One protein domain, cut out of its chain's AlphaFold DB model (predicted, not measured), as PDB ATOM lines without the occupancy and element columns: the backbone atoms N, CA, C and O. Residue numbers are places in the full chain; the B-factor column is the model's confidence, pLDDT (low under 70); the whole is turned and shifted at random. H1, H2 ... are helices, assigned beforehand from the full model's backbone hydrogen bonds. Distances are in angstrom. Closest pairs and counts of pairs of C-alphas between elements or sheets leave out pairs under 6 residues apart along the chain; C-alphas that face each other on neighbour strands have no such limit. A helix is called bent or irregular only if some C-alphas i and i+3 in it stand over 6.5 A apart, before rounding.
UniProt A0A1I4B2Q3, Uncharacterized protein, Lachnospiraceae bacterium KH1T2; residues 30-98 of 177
ATOM      1  N   LYS A  30      47.590  22.468  40.892       67.62
ATOM      2  CA  LYS A  30      46.408  22.320  40.046       67.62
ATOM      3  C   LYS A  30      46.218  20.826  39.828       67.62
ATOM      4  O   LYS A  30      47.153  20.156  39.400       67.62
ATOM      5  N   ASN A  31      45.042  20.315  40.158       81.94
ATOM      6  CA  ASN A  31      44.630  18.979  39.752       81.94
ATOM      7  C   ASN A  31      44.005  19.065  38.360       81.94
ATOM      8  O   ASN A  31      43.662  20.150  37.885       81.94
ATOM      9  N   CYS A  32      43.865  17.916  37.709       85.81
ATOM     10  CA  CYS A  32      43.057  17.797  36.506       85.81
ATOM     11  C   CYS A  32      41.670  18.418  36.740       85.81
ATOM     12  O   CYS A  32      41.035  18.151  37.756       85.81
ATOM     13  N   ALA A  33      41.173  19.185  35.771       87.81
ATOM     14  CA  ALA A  33      39.885  19.875  35.855       87.81
ATOM     15  C   ALA A  33      38.653  18.943  35.823       87.81
ATOM     16  O   ALA A  33      37.526  19.413  35.935       87.81
ATOM     17  N   VAL A  34      38.853  17.629  35.672       83.31
ATOM     18  CA  VAL A  34      37.775  16.631  35.685       83.31
ATOM     19  C   VAL A  34      37.423  16.296  37.128       83.31
ATOM     20  O   VAL A  34      38.308  15.965  37.924       83.31
ATOM     21  N   ALA A  35      36.133  16.362  37.457       83.12
ATOM     22  CA  ALA A  35      35.628  16.064  38.792       83.12
ATOM     23  C   ALA A  35      36.093  14.674  39.266       83.12
ATOM     24  O   ALA A  35      36.084  13.704  38.516       83.12
ATOM     25  N   GLY A  36      36.567  14.589  40.512       82.50
ATOM     26  CA  GLY A  36      37.076  13.340  41.090       82.50
ATOM     27  C   GLY A  36      38.469  12.908  40.607       82.50
ATOM     28  O   GLY A  36      39.053  11.986  41.181       82.50
ATOM     29  N   CYS A  37      39.065  13.587  39.620       81.62
ATOM     30  CA  CYS A  37      40.397  13.244  39.141       81.62
ATOM     31  C   CYS A  37      41.495  13.821  40.047       81.62
ATOM     32  O   CYS A  37      41.690  15.030  40.145       81.62
ATOM     33  N   LYS A  38      42.281  12.935  40.669       85.62
ATOM     34  CA  LYS A  38      43.421  13.300  41.534       85.62
ATOM     35  C   LYS A  38      44.754  13.413  40.783       85.62
ATOM     36  O   LYS A  38      45.800  13.556  41.408       85.62
ATOM     37  N   ARG A  39      44.746  13.261  39.455       81.94
ATOM     38  CA  ARG A  39      45.964  13.319  38.636       81.94
ATOM     39  C   ARG A  39      46.366  14.772  38.405       81.94
ATOM     40  O   ARG A  39      45.510  15.642  38.248       81.94
ATOM     41  N   ASN A  40      47.670  15.004  38.311       82.88
ATOM     42  CA  ASN A  40      48.192  16.308  37.927       82.88
ATOM     43  C   ASN A  40      47.932  16.544  36.431       82.88
ATOM     44  O   ASN A  40      48.042  15.598  35.641       82.88
ATOM     45  N   PRO A  41      47.594  17.777  36.035       83.94
ATOM     46  CA  PRO A  41      47.463  18.137  34.644       83.94
ATOM     47  C   PRO A  41      48.823  18.086  33.951       83.94
ATOM     48  O   PRO A  41      49.878  18.207  34.585       83.94
ATOM     49  N   VAL A  42      48.788  17.896  32.638       81.94
ATOM     50  CA  VAL A  42      49.978  17.995  31.799       81.94
ATOM     51  C   VAL A  42      50.464  19.449  31.798       81.94
ATOM     52  O   VAL A  42      49.681  20.388  31.970       81.94
ATOM     53  N   VAL A  43      51.773  19.655  31.620       76.88
ATOM     54  CA  VAL A  43      52.344  20.994  31.418       76.88
ATOM     55  C   VAL A  43      51.587  21.670  30.267       76.88
ATOM     56  O   VAL A  43      51.392  21.039  29.238       76.88
ATOM     57  N   SER A  44      51.142  22.914  30.487       75.94
ATOM     58  CA  SER A  44      50.316  23.733  29.575       75.94
ATOM     59  C   SER A  44      48.879  23.264  29.301       75.94
ATOM     60  O   SER A  44      48.240  23.785  28.392       75.94
ATOM     61  N   SER A  45      48.336  22.366  30.124       83.50
ATOM     62  CA  SER A  45      46.952  21.891  30.036       83.50
ATOM     63  C   SER A  45      46.216  22.040  31.372       83.50
ATOM     64  O   SER A  45      46.829  22.177  32.431       83.50
ATOM     65  N   ASN A  46      44.883  22.013  31.328       87.19
ATOM     66  CA  ASN A  46      44.039  21.890  32.525       87.19
ATOM     67  C   ASN A  46      43.676  20.427  32.827       87.19
ATOM     68  O   ASN A  46      43.098  20.129  33.873       87.19
ATOM     69  N   TYR A  47      44.012  19.510  31.924       86.81
ATOM     70  CA  TYR A  47      43.665  18.100  32.001       86.81
ATOM     71  C   TYR A  47      44.924  17.262  32.204       86.81
ATOM     72  O   TYR A  47      46.026  17.679  31.862       86.81
ATOM     73  N   CYS A  48      44.781  16.096  32.831       87.19
ATOM     74  CA  CYS A  48      45.868  15.117  32.901       87.19
ATOM     75  C   CYS A  48      46.009  14.376  31.568       87.19
ATOM     76  O   CYS A  48      45.105  14.428  30.744       87.19
ATOM     77  N   SER A  49      47.098  13.622  31.396       84.00
ATOM     78  CA  SER A  49      47.382  12.839  30.178       84.00
ATOM     79  C   SER A  49      46.257  11.893  29.763       84.00
ATOM     80  O   SER A  49      46.185  11.468  28.619       84.00
ATOM     81  N   GLU A  50      45.409  11.538  30.718       81.69
ATOM     82  CA  GLU A  50      44.240  10.708  30.507       81.69
ATOM     83  C   GLU A  50      43.075  11.567  30.044       81.69
ATOM     84  O   GLU A  50      42.504  11.296  29.010       81.69
ATOM     85  N   HIS A  51      42.767  12.672  30.711       87.75
ATOM     86  CA  HIS A  51      41.630  13.507  30.323       87.75
ATOM     87  C   HIS A  51      41.912  14.483  29.173       87.75
ATOM     88  O   HIS A  51      41.028  15.239  28.789       87.75
ATOM     89  N   GLU A  52      43.113  14.481  28.612       84.88
ATOM     90  CA  GLU A  52      43.502  15.357  27.515       84.88
ATOM     91  C   GLU A  52      43.488  14.629  26.171       84.88
ATOM     92  O   GLU A  52      43.876  13.467  26.066       84.88
ATOM     93  N   CYS A  53      43.112  15.352  25.120       87.81
ATOM     94  CA  CYS A  53      43.214  14.880  23.751       87.81
ATOM     95  C   CYS A  53      44.645  14.428  23.407       87.81
ATOM     96  O   CYS A  53      45.641  15.127  23.646       87.81
ATOM     97  N   ILE A  54      44.726  13.252  22.783       86.19
ATOM     98  CA  ILE A  54      45.983  12.633  22.356       86.19
ATOM     99  C   ILE A  54      46.628  13.354  21.160       86.19
ATOM    100  O   ILE A  54      47.834  13.221  20.949       86.19
ATOM    101  N   TYR A  55      45.862  14.135  20.398       81.38
ATOM    102  CA  TYR A  55      46.367  14.856  19.231       81.38
ATOM    103  C   TYR A  55      47.417  15.904  19.629       81.38
ATOM    104  O   TYR A  55      47.193  16.696  20.551       81.38
ATOM    105  N   ASP A  56      48.564  15.906  18.943       84.12
ATOM    106  CA  ASP A  56      49.688  16.808  19.212       84.12
ATOM    107  C   ASP A  56      49.256  18.281  19.185       84.12
ATOM    108  O   ASP A  56      48.539  18.731  18.295       84.12
ATOM    109  N   GLY A  57      49.649  19.033  20.211       84.50
ATOM    110  CA  GLY A  57      49.235  20.430  20.382       84.50
ATOM    111  C   GLY A  57      47.766  20.668  20.782       84.50
ATOM    112  O   GLY A  57      47.378  21.823  20.941       84.50
ATOM    113  N   CYS A  58      46.941  19.633  20.986       87.81
ATOM    114  CA  CYS A  58      45.544  19.804  21.408       87.81
ATOM    115  C   CYS A  58      45.356  19.620  22.917       87.81
ATOM    116  O   CYS A  58      45.474  18.506  23.411       87.81
ATOM    117  N   HIS A  59      45.002  20.670  23.655       88.75
ATOM    118  CA  HIS A  59      44.811  20.608  25.115       88.75
ATOM    119  C   HIS A  59      43.337  20.496  25.544       88.75
ATOM    120  O   HIS A  59      42.982  20.856  26.666       88.75
ATOM    121  N   ASN A  60      42.467  20.032  24.645       88.25
ATOM    122  CA  ASN A  60      41.040  19.872  24.920       88.25
ATOM    123  C   ASN A  60      40.751  18.600  25.722       88.25
ATOM    124  O   ASN A  60      41.518  17.636  25.677       88.25
ATOM    125  N   LEU A  61      39.611  18.597  26.415       87.69
ATOM    126  CA  LEU A  61      39.094  17.428  27.121       87.69
ATOM    127  C   LEU A  61      38.789  16.300  26.119       87.69
ATOM    128  O   LEU A  61      38.178  16.552  25.076       87.69
ATOM    129  N   ARG A  62      39.212  15.068  26.425       87.06
ATOM    130  CA  ARG A  62      38.775  13.879  25.672       87.06
ATOM    131  C   ARG A  62      37.286  13.601  25.910       87.06
ATOM    132  O   ARG A  62      36.794  13.837  27.012       87.06
ATOM    133  N   ILE A  63      36.587  13.066  24.914       82.06
ATOM    134  CA  ILE A  63      35.232  12.530  25.116       82.06
ATOM    135  C   ILE A  63      35.333  11.235  25.943       82.06
ATOM    136  O   ILE A  63      36.381  10.582  25.953       82.06
ATOM    137  N   SER A  64      34.270  10.867  26.663       75.50
ATOM    138  CA  SER A  64      34.202   9.558  27.324       75.50
ATOM    139  C   SER A  64      34.368   8.428  26.298       75.50
ATOM    140  O   SER A  64      33.978   8.583  25.144       75.50
ATOM    141  N   GLY A  65      35.032   7.337  26.683       73.81
ATOM    142  CA  GLY A  65      35.318   6.201  25.791       73.81
ATOM    143  C   GLY A  65      36.368   6.458  24.699       73.81
ATOM    144  O   GLY A  65      36.935   5.519  24.157       73.81
ATOM    145  N   ASN A  66      36.724   7.716  24.422       76.50
ATOM    146  CA  ASN A  66      37.528   8.077  23.259       76.50
ATOM    147  C   ASN A  66      38.876   8.715  23.609       76.50
ATOM    148  O   ASN A  66      39.062   9.390  24.619       76.50
ATOM    149  N   LYS A  67      39.858   8.545  22.718       81.75
ATOM    150  CA  LYS A  67      41.218   9.115  22.849       81.75
ATOM    151  C   LYS A  67      41.307  10.582  22.401       81.75
ATOM    152  O   LYS A  67      42.326  11.252  22.603       81.75
ATOM    153  N   TYR A  68      40.250  11.083  21.773       83.88
ATOM    154  CA  TYR A  68      40.210  12.374  21.104       83.88
ATOM    155  C   TYR A  68      39.161  13.296  21.738       83.88
ATOM    156  O   TYR A  68      38.254  12.853  22.439       83.88
ATOM    157  N   CYS A  69      39.316  14.603  21.533       86.25
ATOM    158  CA  CYS A  69      38.245  15.558  21.810       86.25
ATOM    159  C   CYS A  69      37.237  15.542  20.654       86.25
ATOM    160  O   CYS A  69      37.617  15.144  19.554       86.25
ATOM    161  N   GLN A  70      36.036  16.087  20.861       85.44
ATOM    162  CA  GLN A  70      34.967  16.140  19.848       85.44
ATOM    163  C   GLN A  70      35.458  16.554  18.458       85.44
ATOM    164  O   GLN A  70      35.312  15.807  17.509       85.44
ATOM    165  N   ILE A  71      36.195  17.662  18.365       86.12
ATOM    166  CA  ILE A  71      36.716  18.182  17.089       86.12
ATOM    167  C   ILE A  71      37.559  17.151  16.319       86.12
ATOM    168  O   ILE A  71      37.484  17.069  15.097       86.12
ATOM    169  N   HIS A  72      38.408  16.396  17.019       85.62
ATOM    170  CA  HIS A  72      39.258  15.396  16.373       85.62
ATOM    171  C   HIS A  72      38.518  14.086  16.152       85.62
ATOM    172  O   HIS A  72      38.787  13.435  15.152       85.62
ATOM    173  N   PHE A  73      37.594  13.727  17.040       80.75
ATOM    174  CA  PHE A  73      36.706  12.593  16.835       80.75
ATOM    175  C   PHE A  73      35.877  12.786  15.560       80.75
ATOM    176  O   PHE A  73      36.017  11.987  14.645       80.75
ATOM    177  N   ASP A  74      35.163  13.907  15.429       79.38
ATOM    178  CA  ASP A  74      34.336  14.227  14.257       79.38
ATOM    179  C   ASP A  74      35.159  14.259  12.966       79.38
ATOM    180  O   ASP A  74      34.713  13.809  11.917       79.38
ATOM    181  N   LYS A  75      36.385  14.794  13.031       80.00
ATOM    182  CA  LYS A  75      37.278  14.860  11.873       80.00
ATOM    183  C   LYS A  75      37.745  13.473  11.433       80.00
ATOM    184  O   LYS A  75      37.727  13.186  10.243       80.00
ATOM    185  N   ILE A  76      38.169  12.638  12.380       76.69
ATOM    186  CA  ILE A  76      38.591  11.262  12.102       76.69
ATOM    187  C   ILE A  76      37.400  10.465  11.566       76.69
ATOM    188  O   ILE A  76      37.515   9.821  10.531       76.69
ATOM    189  N   TRP A  77      36.246  10.588  12.218       72.94
ATOM    190  CA  TRP A  77      35.002   9.950  11.808       72.94
ATOM    191  C   TRP A  77      34.610  10.360  10.383       72.94
ATOM    192  O   TRP A  77      34.399   9.499   9.534       72.94
ATOM    193  N   ALA A  78      34.623  11.658  10.065       75.69
ATOM    194  CA  ALA A  78      34.322  12.150   8.722       75.69
ATOM    195  C   ALA A  78      35.334  11.669   7.669       75.69
ATOM    196  O   ALA A  78      34.938  11.379   6.543       75.69
ATOM    197  N   GLU A  79      36.625  11.577   8.003       69.62
ATOM    198  CA  GLU A  79      37.659  11.075   7.086       69.62
ATOM    199  C   GLU A  79      37.470   9.579   6.781       69.62
ATOM    200  O   GLU A  79      37.556   9.188   5.614       69.62
ATOM    201  N   ILE A  80      37.113   8.776   7.789       67.94
ATOM    202  CA  ILE A  80      36.793   7.348   7.634       67.94
ATOM    203  C   ILE A  80      35.561   7.163   6.742       67.94
ATOM    204  O   ILE A  80      35.630   6.470   5.729       67.94
ATOM    205  N   HIS A  81      34.462   7.858   7.049       67.88
ATOM    206  CA  HIS A  81      33.185   7.693   6.344       67.88
ATOM    207  C   HIS A  81      33.180   8.311   4.938       67.88
ATOM    208  O   HIS A  81      32.361   7.947   4.096       67.88
ATOM    209  N   SER A  82      34.102   9.236   4.650       71.50
ATOM    210  CA  SER A  82      34.257   9.814   3.307       71.50
ATOM    211  C   SER A  82      35.114   8.948   2.379       71.50
ATOM    212  O   SER A  82      35.018   9.081   1.157       71.50
ATOM    213  N   ASN A  83      35.988   8.097   2.925       63.69
ATOM    214  CA  ASN A  83      36.814   7.186   2.144       63.69
ATOM    215  C   ASN A  83      37.230   5.979   3.007       63.69
ATOM    216  O   ASN A  83      38.197   6.097   3.768       63.69
ATOM    217  N   PRO A  84      36.588   4.807   2.841       57.56
ATOM    218  CA  PRO A  84      36.884   3.616   3.640       57.56
ATOM    219  C   PRO A  84      38.305   3.075   3.411       57.56
ATOM    220  O   PRO A  84      38.827   2.341   4.235       57.56
ATOM    221  N   ASN A  85      39.009   3.501   2.353       58.34
ATOM    222  CA  ASN A  85      40.430   3.178   2.158       58.34
ATOM    223  C   ASN A  85      41.389   4.096   2.952       58.34
ATOM    224  O   ASN A  85      42.610   4.000   2.805       58.34
ATOM    225  N   SER A  86      40.871   5.027   3.765       54.84
ATOM    226  CA  SER A  86      41.674   6.003   4.517       54.84
ATOM    227  C   SER A  86      42.154   5.510   5.883       54.84
ATOM    228  O   SER A  86      42.941   6.210   6.517       54.84
ATOM    229  N   VAL A  87      41.781   4.299   6.314       52.50
ATOM    230  CA  VAL A  87      42.177   3.736   7.622       52.50
ATOM    231  C   VAL A  87      43.706   3.706   7.793       52.50
ATOM    232  O   VAL A  87      44.232   4.024   8.856       52.50
ATOM    233  N   ASN A  88      44.451   3.494   6.700       51.38
ATOM    234  CA  ASN A  88      45.920   3.588   6.680       51.38
ATOM    235  C   ASN A  88      46.464   5.028   6.808       51.38
ATOM    236  O   ASN A  88      47.593   5.243   7.263       51.38
ATOM    237  N   SER A  89      45.664   6.034   6.448       48.78
ATOM    238  CA  SER A  89      46.001   7.461   6.565       48.78
ATOM    239  C   SER A  89      45.845   7.990   7.993       48.78
ATOM    240  O   SER A  89      46.490   8.984   8.330       48.78
ATOM    241  N   ILE A  90      45.094   7.295   8.857       53.56
ATOM    242  CA  ILE A  90      44.919   7.639  10.280       53.56
ATOM    243  C   ILE A  90      46.252   7.599  11.042       53.56
ATOM    244  O   ILE A  90      46.472   8.358  11.988       53.56
ATOM    245  N   SER A  91      47.210   6.788  10.580       51.41
ATOM    246  CA  SER A  91      48.582   6.768  11.112       51.41
ATOM    247  C   SER A  91      49.309   8.123  11.001       51.41
ATOM    248  O   SER A  91      50.299   8.355  11.698       51.41
ATOM    249  N   SER A  92      48.795   9.046  10.178       51.91
ATOM    250  CA  SER A  92      49.339  10.394   9.985       51.91
ATOM    251  C   SER A  92      48.957  11.372  11.101       51.91
ATOM    252  O   SER A  92      49.537  12.461  11.182       51.91
ATOM    253  N   TYR A  93      48.002  11.029  11.979       58.69
ATOM    254  CA  TYR A  93      47.665  11.898  13.103       58.69
ATOM    255  C   TYR A  93      48.762  11.825  14.156       58.69
ATOM    256  O   TYR A  93      48.983  10.822  14.837       58.69
ATOM    257  N   LYS A  94      49.464  12.944  14.297       59.97
ATOM    258  CA  LYS A  94      50.591  13.086  15.205       59.97
ATOM    259  C   LYS A  94      50.109  12.904  16.649       59.97
ATOM    260  O   LYS A  94      49.458  13.777  17.224       59.97
ATOM    261  N   LYS A  95      50.398  11.739  17.222       62.59
ATOM    262  CA  LYS A  95      50.046  11.371  18.595       62.59
ATOM    263  C   LYS A  95      51.071  11.928  19.578       62.59
ATOM    264  O   LYS A  95      52.277  11.842  19.352       62.59
ATOM    265  N   LYS A  96      50.604  12.463  20.706       67.50
ATOM    266  CA  LYS A  96      51.479  12.808  21.829       67.50
ATOM    267  C   LYS A  96      52.075  11.547  22.447       67.50
ATOM    268  O   LYS A  96      51.359  10.599  22.774       67.50
ATOM    269  N   ASN A  97      53.381  11.583  22.682       62.03
ATOM    270  CA  ASN A  97      54.089  10.558  23.438       62.03
ATOM    271  C   ASN A  97      54.056  10.904  24.928       62.03
ATOM    272  O   ASN A  97      54.905  11.644  25.426       62.03
ATOM    273  N   TYR A  98      53.070  10.365  25.643       57.53
ATOM    274  CA  TYR A  98      53.085  10.365  27.103       57.53
ATOM    275  C   TYR A  98      53.810   9.114  27.611       57.53
ATOM    276  O   TYR A  98      53.540   8.025  27.106       57.53
TER     277      TYR A  98
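This is residues 30 to 98 of the 177 residues of an uncharacterized protein of Lachnospiraceae bacterium KH1T2 (UniProt A0A1I4B2Q3). With little regular structure, the model is a rod: helices H1 and H2 make a V-like hairpin at one end, and the winding loops of residues 30 to 69 make the other. After H2, residues 93 to 98 fold back toward the loops. The 69 printed residues hold two named helices, H1 then H2, with 22 residues, and no named strand; the class is all helix. The whole is only just loose, close to compact, with a radius of gyration of the C-alphas of 13.4 A and spans of 42 by 20 by 14 A.

H1, residues 70 to 82, touches H2, residues 84 to 92, with residues 76 to 80 alone. Their closest C-alphas, those of Ile 80 and Ser 86, are 5.9 A apart. This helical hairpin runs opposite ways at a steep tilt of 42 degrees. In H1 every O i to N i+4 pair is within hydrogen-bond range; in H2 1 of 5 is, beside 3 of 6 O i to N i+3 pairs.

H1 is 17.7 A long, from C-alpha 70 at (34.967, 16.140, 19.848). H2 is 15.5 A long, ending at C-alpha 92 (49.339, 10.394, 9.985), and irregular: C-alphas 85 and 88 are 7.1 A apart.

The two C-alphas farthest apart, those of Lys 30 and Asn 85, are 42.9 A apart. The printed part has no cut, and the link H1 to H2 is tight. The pLDDT is under 70 at residues 30, 79 to 81 and 83 to 98.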